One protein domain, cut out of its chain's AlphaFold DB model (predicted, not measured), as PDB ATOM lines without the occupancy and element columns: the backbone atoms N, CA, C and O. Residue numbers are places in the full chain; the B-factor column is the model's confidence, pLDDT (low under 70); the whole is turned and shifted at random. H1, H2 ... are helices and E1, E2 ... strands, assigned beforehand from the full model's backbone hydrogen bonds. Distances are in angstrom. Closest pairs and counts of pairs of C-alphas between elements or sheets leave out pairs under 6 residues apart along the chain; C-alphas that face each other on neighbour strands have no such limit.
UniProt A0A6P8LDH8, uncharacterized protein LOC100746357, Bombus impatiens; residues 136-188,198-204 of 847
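Overview. This is residues 136 to 188 and 198 to 204 of the 847 residues of the protein "uncharacterized protein LOC100746357" of Bombus impatiens (UniProt A0A6P8LDH8). A long hairpin, E1 and E2, and a short strand pair, E3 and E4, form one strongly twisted sheet, with helix H1 packed on one face: two layers. The 60 printed residues run E1 E2 H1 E3 E4; the mixed sheet's order is E2 E1 E3 E4, the class mixed. The whole is compact, radius of gyration of the C-alphas 11.3 A, spanning 33 by 27 by 17 A.

Along the chain. Find C-alpha 138 at (-23.733, -25.843, -36.355), where E1, residues 138 to 144, begins. E2, residues 152 to 160, is 24.0 A long and bends by 52 degrees at residue 156. H1, residues 161 to 173, measures 18.3 A. E3 is residues 182 to 185; E4, residues 199 to 202, ends at (-21.745, -6.536, -29.000).

Arrangement. E1 is antiparallel to E2 (N 141 to O 157, 2.8 A) and parallel to E3 (N 184 to O 142, 2.9 A). E3 and E4 are antiparallel (N 185 to O 199, 2.8 A). H1 is on the sheet, height 7.9 A, across the strands; its closest C-alphas to E4 are Cys 171 and Pro 200, 5.9 A. In H1, 7 of 9 O i to N i+4 pairs are within hydrogen-bond range.

Size, cuts and confidence. The farthest C-alphas, Gln 136 and Asn 149, are 34.6 A apart. Residues 189 to 197 are not printed; C-alphas 188 and 198 are 9.6 A apart. No printed residue is under 70 in pLDDT.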
ATOM      1  N   GLN A 136     -25.505 -31.093 -35.375       94.62
ATOM      2  CA  GLN A 136     -24.097 -31.322 -35.736       94.62
ATOM      3  C   GLN A 136     -23.613 -30.424 -36.892       94.62
ATOM      4  O   GLN A 136     -24.305 -30.236 -37.892       94.62
ATOM      5  N   GLY A 137     -22.410 -29.859 -36.743       94.06
ATOM      6  CA  GLY A 137     -21.818 -28.914 -37.702       94.06
ATOM      7  C   GLY A 137     -22.310 -27.462 -37.587       94.06
ATOM      8  O   GLY A 137     -21.791 -26.598 -38.302       94.06
ATOM      9  N   ASN A 138     -23.262 -27.185 -36.688       96.19
ATOM     10  CA  ASN A 138     -23.733 -25.843 -36.355       96.19
ATOM     11  C   ASN A 138     -23.454 -25.504 -34.887       96.19
ATOM     12  O   ASN A 138     -23.467 -26.374 -34.016       96.19
ATOM     13  N   HIS A 139     -23.277 -24.215 -34.622       94.81
ATOM     14  CA  HIS A 139     -23.079 -23.638 -33.298       94.81
ATOM     15  C   HIS A 139     -24.168 -22.581 -33.046       94.81
ATOM     16  O   HIS A 139     -24.771 -22.061 -33.994       94.81
ATOM     17  N   CYS A 140     -24.464 -22.307 -31.776       94.19
ATOM     18  CA  CYS A 140     -25.490 -21.341 -31.398       94.19
ATOM     19  C   CYS A 140     -24.953 -19.912 -31.521       94.19
ATOM     20  O   CYS A 140     -23.862 -19.617 -31.054       94.19
ATOM     21  N   ILE A 141     -25.741 -19.016 -32.106       94.62
ATOM     22  CA  ILE A 141     -25.491 -17.576 -32.107       94.62
ATOM     23  C   ILE A 141     -26.766 -16.803 -31.776       94.62
ATOM     24  O   ILE A 141     -27.881 -17.209 -32.138       94.62
ATOM     25  N   LEU A 142     -26.590 -15.660 -31.121       94.38
ATOM     26  CA  LEU A 142     -27.666 -14.715 -30.856       94.38
ATOM     27  C   LEU A 142     -27.961 -13.882 -32.111       94.38
ATOM     28  O   LEU A 142     -27.054 -13.455 -32.828       94.38
ATOM     29  N   ARG A 143     -29.245 -13.655 -32.385       93.12
ATOM     30  CA  ARG A 143     -29.742 -12.777 -33.453       93.12
ATOM     31  C   ARG A 143     -30.770 -11.814 -32.893       93.12
ATOM     32  O   ARG A 143     -31.540 -12.185 -32.013       93.12
ATOM     33  N   GLU A 144     -30.824 -10.616 -33.447       92.38
ATOM     34  CA  GLU A 144     -31.952  -9.713 -33.255       92.38
ATOM     35  C   GLU A 144     -33.244 -10.325 -33.829       92.38
ATOM     36  O   GLU A 144     -33.273 -10.818 -34.959       92.38
ATOM     37  N   SER A 145     -34.316 -10.329 -33.034       89.12
ATOM     38  CA  SER A 145     -35.648 -10.764 -33.472       89.12
ATOM     39  C   SER A 145     -36.272  -9.785 -34.474       89.12
ATOM     40  O   SER A 145     -35.947  -8.598 -34.486       89.12
ATOM     41  N   PHE A 146     -37.240 -10.249 -35.271       85.88
ATOM     42  CA  PHE A 146     -38.080  -9.343 -36.056       85.88
ATOM     43  C   PHE A 146     -39.044  -8.591 -35.123       85.88
ATOM     44  O   PHE A 146     -40.116  -9.080 -34.778       85.88
ATOM     45  N   CYS A 147     -38.633  -7.397 -34.715       85.50
ATOM     46  CA  CYS A 147     -39.436  -6.402 -34.016       85.50
ATOM     47  C   CYS A 147     -39.993  -5.360 -35.006       85.50
ATOM     48  O   CYS A 147     -39.398  -5.107 -36.059       85.50
ATOM     49  N   ALA A 148     -41.123  -4.745 -34.644       84.19
ATOM     50  CA  ALA A 148     -41.606  -3.503 -35.256       84.19
ATOM     51  C   ALA A 148     -41.195  -2.281 -34.417       84.19
ATOM     52  O   ALA A 148     -40.674  -1.311 -34.957       84.19
ATOM     53  N   ASN A 149     -41.359  -2.382 -33.094       86.31
ATOM     54  CA  ASN A 149     -40.955  -1.373 -32.117       86.31
ATOM     55  C   ASN A 149     -39.811  -1.934 -31.253       86.31
ATOM     56  O   ASN A 149     -39.916  -3.088 -30.823       86.31
ATOM     57  N   PRO A 150     -38.745  -1.163 -30.981       89.31
ATOM     58  CA  PRO A 150     -37.722  -1.536 -30.010       89.31
ATOM     59  C   PRO A 150     -38.181  -1.247 -28.559       89.31
ATOM     60  O   PRO A 150     -39.104  -0.451 -28.366       89.31
ATOM     61  N   PRO A 151     -37.546  -1.840 -27.526       91.75
ATOM     62  CA  PRO A 151     -36.392  -2.733 -27.600       91.75
ATOM     63  C   PRO A 151     -36.721  -4.097 -28.211       91.75
ATOM     64  O   PRO A 151     -37.756  -4.707 -27.952       91.75
ATOM     65  N   CYS A 152     -35.799  -4.576 -29.034       90.69
ATOM     66  CA  CYS A 152     -35.902  -5.813 -29.785       90.69
ATOM     67  C   CYS A 152     -35.256  -6.953 -28.995       90.69
ATOM     68  O   CYS A 152     -34.234  -6.782 -28.335       90.69
ATOM     69  N   LYS A 153     -35.851  -8.141 -29.039       91.25
ATOM     70  CA  LYS A 153     -35.373  -9.281 -28.255       91.25
ATOM     71  C   LYS A 153     -34.240 -10.007 -28.974       91.25
ATOM     72  O   LYS A 153     -34.297 -10.176 -30.193       91.25
ATOM     73  N   LEU A 154     -33.247 -10.501 -28.240       92.00
ATOM     74  CA  LEU A 154     -32.302 -11.474 -28.786       92.00
ATOM     75  C   LEU A 154     -32.931 -12.873 -28.808       92.00
ATOM     76  O   LEU A 154     -33.601 -13.290 -27.866       92.00
ATOM     77  N   ILE A 155     -32.705 -13.613 -29.891       91.38
ATOM     78  CA  ILE A 155     -33.167 -14.991 -30.080       91.38
ATOM     79  C   ILE A 155     -31.995 -15.927 -30.378       91.38
ATOM     80  O   ILE A 155     -31.034 -15.569 -31.060       91.38
ATOM     81  N   LYS A 156     -32.090 -17.155 -29.860       91.12
ATOM     82  CA  LYS A 156     -31.111 -18.229 -30.077       91.12
ATOM     83  C   LYS A 156     -31.309 -18.797 -31.483       91.12
ATOM     84  O   LYS A 156     -32.436 -19.092 -31.875       91.12
ATOM     85  N   SER A 157     -30.232 -18.965 -32.244       91.94
ATOM     86  CA  SER A 157     -30.286 -19.505 -33.606       91.94
ATOM     87  C   SER A 157     -29.059 -20.361 -33.914       91.94
ATOM     88  O   SER A 157     -27.996 -20.141 -33.344       91.94
ATOM     89  N   CYS A 158     -29.185 -21.335 -34.815       94.69
ATOM     90  CA  CYS A 158     -28.066 -22.187 -35.221       94.69
ATOM     91  C   CYS A 158     -27.477 -21.718 -36.557       94.69
ATOM     92  O   CYS A 158     -28.215 -21.458 -37.508       94.69
ATOM     93  N   MET A 159     -26.149 -21.638 -36.639       94.31
ATOM     94  CA  MET A 159     -25.409 -21.248 -37.846       94.31
ATOM     95  C   MET A 159     -24.167 -22.137 -38.014       94.31
ATOM     96  O   MET A 159     -23.658 -22.673 -37.028       94.31
ATOM     97  N   LYS A 160     -23.676 -22.339 -39.246       96.44
ATOM     98  CA  LYS A 160     -22.608 -23.326 -39.498       96.44
ATOM     99  C   LYS A 160     -21.308 -22.908 -38.819       96.44
ATOM    100  O   LYS A 160     -20.923 -21.744 -38.906       96.44
ATOM    101  N   ASN A 161     -20.555 -23.855 -38.259       94.44
ATOM    102  CA  ASN A 161     -19.339 -23.556 -37.484       94.44
ATOM    103  C   ASN A 161     -18.338 -22.643 -38.228       94.44
ATOM    104  O   ASN A 161     -17.754 -21.750 -37.622       94.44
ATOM    105  N   LYS A 162     -18.176 -22.809 -39.550       94.69
ATOM    106  CA  LYS A 162     -17.296 -21.957 -40.379       94.69
ATOM    107  C   LYS A 162     -17.766 -20.497 -40.468       94.69
ATOM    108  O   LYS A 162     -16.946 -19.586 -40.484       94.69
ATOM    109  N   GLU A 163     -19.077 -20.284 -40.534       94.19
ATOM    110  CA  GLU A 163     -19.700 -18.956 -40.579       94.19
ATOM    111  C   GLU A 163     -19.619 -18.289 -39.195       94.19
ATOM    112  O   GLU A 163     -19.343 -17.094 -39.102       94.19
ATOM    113  N   VAL A 164     -19.791 -19.075 -38.123       94.75
ATOM    114  CA  VAL A 164     -19.712 -18.628 -36.722       94.75
ATOM    115  C   VAL A 164     -18.294 -18.211 -36.328       94.75
ATOM    116  O   VAL A 164     -18.128 -17.156 -35.737       94.75
ATOM    117  N   GLN A 165     -17.256 -18.954 -36.719       94.56
ATOM    118  CA  GLN A 165     -15.867 -18.550 -36.446       94.56
ATOM    119  C   GLN A 165     -15.528 -17.183 -37.075       94.56
ATOM    120  O   GLN A 165     -14.951 -16.315 -36.427       94.56
ATOM    121  N   HIS A 166     -15.980 -16.935 -38.308       95.19
ATOM    122  CA  HIS A 166     -15.833 -15.631 -38.966       95.19
ATOM    123  C   HIS A 166     -16.734 -14.529 -38.362       95.19
ATOM    124  O   HIS A 166     -16.396 -13.350 -38.462       95.19
ATOM    125  N   LEU A 167     -17.852 -14.881 -37.710       94.88
ATOM    126  CA  LEU A 167     -18.636 -13.949 -36.892       94.88
ATOM    127  C   LEU A 167     -17.869 -13.559 -35.620       94.88
ATOM    128  O   LEU A 167     -17.713 -12.376 -35.336       94.88
ATOM    129  N   PHE A 168     -17.356 -14.550 -34.890       95.25
ATOM    130  CA  PHE A 168     -16.667 -14.375 -33.613       95.25
ATOM    131  C   PHE A 168     -15.372 -13.570 -33.754       95.25
ATOM    132  O   PHE A 168     -15.150 -12.654 -32.969       95.25
ATOM    133  N   VAL A 169     -14.585 -13.790 -34.815       95.50
ATOM    134  CA  VAL A 169     -13.434 -12.926 -35.146       95.50
ATOM    135  C   VAL A 169     -13.856 -11.460 -35.328       95.50
ATOM    136  O   VAL A 169     -13.148 -10.560 -34.887       95.50
ATOM    137  N   LYS A 170     -15.025 -11.187 -35.923       95.88
ATOM    138  CA  LYS A 170     -15.520  -9.808 -36.061       95.88
ATOM    139  C   LYS A 170     -16.021  -9.223 -34.748       95.88
ATOM    140  O   LYS A 170     -15.709  -8.077 -34.475       95.88
ATOM    141  N   CYS A 171     -16.741  -9.995 -33.937       95.50
ATOM    142  CA  CYS A 171     -17.155  -9.577 -32.597       95.50
ATOM    143  C   CYS A 171     -15.949  -9.265 -31.690       95.50
ATOM    144  O   CYS A 171     -15.933  -8.234 -31.025       95.50
ATOM    145  N   ARG A 172     -14.894 -10.090 -31.731       95.00
ATOM    146  CA  ARG A 172     -13.624  -9.819 -31.037       95.00
ATOM    147  C   ARG A 172     -12.980  -8.514 -31.535       95.00
ATOM    148  O   ARG A 172     -12.589  -7.685 -30.726       95.00
ATOM    149  N   ASN A 173     -12.966  -8.280 -32.850       95.38
ATOM    150  CA  ASN A 173     -12.467  -7.029 -33.445       95.38
ATOM    151  C   ASN A 173     -13.366  -5.795 -33.193       95.38
ATOM    152  O   ASN A 173     -12.921  -4.677 -33.435       95.38
ATOM    153  N   LEU A 174     -14.613  -5.983 -32.744       93.44
ATOM    154  CA  LEU A 174     -15.524  -4.914 -32.307       93.44
ATOM    155  C   LEU A 174     -15.407  -4.608 -30.803       93.44
ATOM    156  O   LEU A 174     -16.033  -3.662 -30.338       93.44
ATOM    157  N   GLY A 175     -14.614  -5.380 -30.052       92.94
ATOM    158  CA  GLY A 175     -14.427  -5.186 -28.613       92.94
ATOM    159  C   GLY A 175     -15.435  -5.911 -27.717       92.94
ATOM    160  O   GLY A 175     -15.495  -5.598 -26.533       92.94
ATOM    161  N   CYS A 176     -16.201  -6.888 -28.224       92.44
ATOM    162  CA  CYS A 176     -17.006  -7.758 -27.353       92.44
ATOM    163  C   CYS A 176     -16.071  -8.491 -26.372       92.44
ATOM    164  O   CYS A 176     -15.033  -8.988 -26.814       92.44
ATOM    165  N   SER A 177     -16.443  -8.670 -25.102       90.56
ATOM    166  CA  SER A 177     -15.596  -9.387 -24.128       90.56
ATOM    167  C   SER A 177     -15.593 -10.899 -24.374       90.56
ATOM    168  O   SER A 177     -14.580 -11.563 -24.147       90.56
ATOM    169  N   SER A 178     -16.717 -11.447 -24.858       91.94
ATOM    170  CA  SER A 178     -16.921 -12.890 -25.028       91.94
ATOM    171  C   SER A 178     -17.862 -13.279 -26.176       91.94
ATOM    172  O   SER A 178     -18.610 -12.461 -26.718       91.94
ATOM    173  N   GLU A 179     -17.894 -14.579 -26.495       90.75
ATOM    174  CA  GLU A 179     -18.870 -15.176 -27.421       90.75
ATOM    175  C   GLU A 179     -20.332 -15.011 -26.964       90.75
ATOM    176  O   GLU A 179     -21.238 -15.015 -27.795       90.75
ATOM    177  N   TYR A 180     -20.573 -14.808 -25.662       89.50
ATOM    178  CA  TYR A 180     -21.913 -14.655 -25.082       89.50
ATOM    179  C   TYR A 180     -22.484 -13.237 -25.223       89.50
ATOM    180  O   TYR A 180     -23.692 -13.058 -25.072       89.50
ATOM    181  N   GLU A 181     -21.636 -12.255 -25.534       89.56
ATOM    182  CA  GLU A 181     -22.024 -10.877 -25.870       89.56
ATOM    183  C   GLU A 181     -22.122 -10.650 -27.385       89.56
ATOM    184  O   GLU A 181     -22.734  -9.681 -27.825       89.56
ATOM    185  N   CYS A 182     -21.541 -11.538 -28.196       93.31
ATOM    186  CA  CYS A 182     -21.581 -11.461 -29.653       93.31
ATOM    187  C   CYS A 182     -22.973 -11.818 -30.198       93.31
ATOM    188  O   CYS A 182     -23.465 -12.937 -30.019       93.31
ATOM    189  N   PHE A 183     -23.591 -10.899 -30.942       94.38
ATOM    190  CA  PHE A 183     -24.850 -11.152 -31.641       94.38
ATOM    191  C   PHE A 183     -24.840 -10.618 -33.079       94.38
ATOM    192  O   PHE A 183     -23.945  -9.893 -33.506       94.38
ATOM    193  N   LEU A 184     -25.845 -11.019 -33.856       94.19
ATOM    194  CA  LEU A 184     -26.124 -10.478 -35.185       94.19
ATOM    195  C   LEU A 184     -27.272  -9.463 -35.114       94.19
ATOM    196  O   LEU A 184     -28.437  -9.856 -35.002       94.19
ATOM    197  N   ARG A 185     -26.933  -8.176 -35.226       92.44
ATOM    198  CA  ARG A 185     -27.875  -7.064 -35.396       92.44
ATOM    199  C   ARG A 185     -28.452  -7.063 -36.818       92.44
ATOM    200  O   ARG A 185     -27.782  -7.440 -37.788       92.44
ATOM    201  N   ARG A 186     -29.702  -6.637 -36.953       87.94
ATOM    202  CA  ARG A 186     -30.379  -6.358 -38.223       87.94
ATOM    203  C   ARG A 186     -29.867  -5.019 -38.788       87.94
ATOM    204  O   ARG A 186     -29.657  -4.086 -38.018       87.94
ATOM    205  N   PRO A 187     -29.656  -4.878 -40.110       82.94
ATOM    206  CA  PRO A 187     -29.294  -3.583 -40.685       82.94
ATOM    207  C   PRO A 187     -30.429  -2.566 -40.496       82.94
ATOM    208  O   PRO A 187     -31.601  -2.911 -40.658       82.94
ATOM    209  N   GLU A 188     -30.075  -1.318 -40.191       71.25
ATOM    210  CA  GLU A 188     -31.030  -0.228 -39.970       71.25
ATOM    211  C   GLU A 188     -31.783   0.108 -41.271       71.25
ATOM    212  O   GLU A 188     -31.194   0.509 -42.275       71.25
ATOM    213  N   HIS A 198     -27.221  -9.190 -42.045       88.12
ATOM    214  CA  HIS A 198     -27.030  -8.916 -40.622       88.12
ATOM    215  C   HIS A 198     -25.554  -8.607 -40.322       88.12
ATOM    216  O   HIS A 198     -24.649  -9.162 -40.958       88.12
ATOM    217  N   THR A 199     -25.317  -7.739 -39.345       91.81
ATOM    218  CA  THR A 199     -23.983  -7.287 -38.928       91.81
ATOM    219  C   THR A 199     -23.648  -7.816 -37.534       91.81
ATOM    220  O   THR A 199     -24.537  -7.830 -36.684       91.81
ATOM    221  N   PRO A 200     -22.403  -8.256 -37.269       93.75
ATOM    222  CA  PRO A 200     -21.966  -8.528 -35.901       93.75
ATOM    223  C   PRO A 200     -22.064  -7.258 -35.056       93.75
ATOM    224  O   PRO A 200     -21.793  -6.169 -35.561       93.75
ATOM    225  N   ASP A 201     -22.433  -7.425 -33.794       93.94
ATOM    226  CA  ASP A 201     -22.455  -6.379 -32.777       93.94
ATOM    227  C   ASP A 201     -22.279  -6.995 -31.375       93.94
ATOM    228  O   ASP A 201     -22.377  -8.217 -31.206       93.94
ATOM    229  N   CYS A 202     -22.008  -6.150 -30.383       90.50
ATOM    230  CA  CYS A 202     -21.745  -6.536 -29.000       90.50
ATOM    231  C   CYS A 202     -22.876  -6.087 -28.072       90.50
ATOM    232  O   CYS A 202     -23.310  -4.935 -28.113       90.50
ATOM    233  N   ILE A 203     -23.322  -6.970 -27.173       87.38
ATOM    234  CA  ILE A 203     -24.041  -6.557 -25.963       87.38
ATOM    235  C   ILE A 203     -23.012  -5.837 -25.084       87.38
ATOM    236  O   ILE A 203     -22.309  -6.485 -24.320       87.38
ATOM    237  N   MET A 204     -22.875  -4.521 -25.247       72.00
ATOM    238  CA  MET A 204     -21.932  -3.706 -24.479       72.00
ATOM    239  C   MET A 204     -22.408  -3.600 -23.024       72.00
ATOM    240  O   MET A 204     -23.395  -2.899 -22.793       72.00
TER     241      MET A 204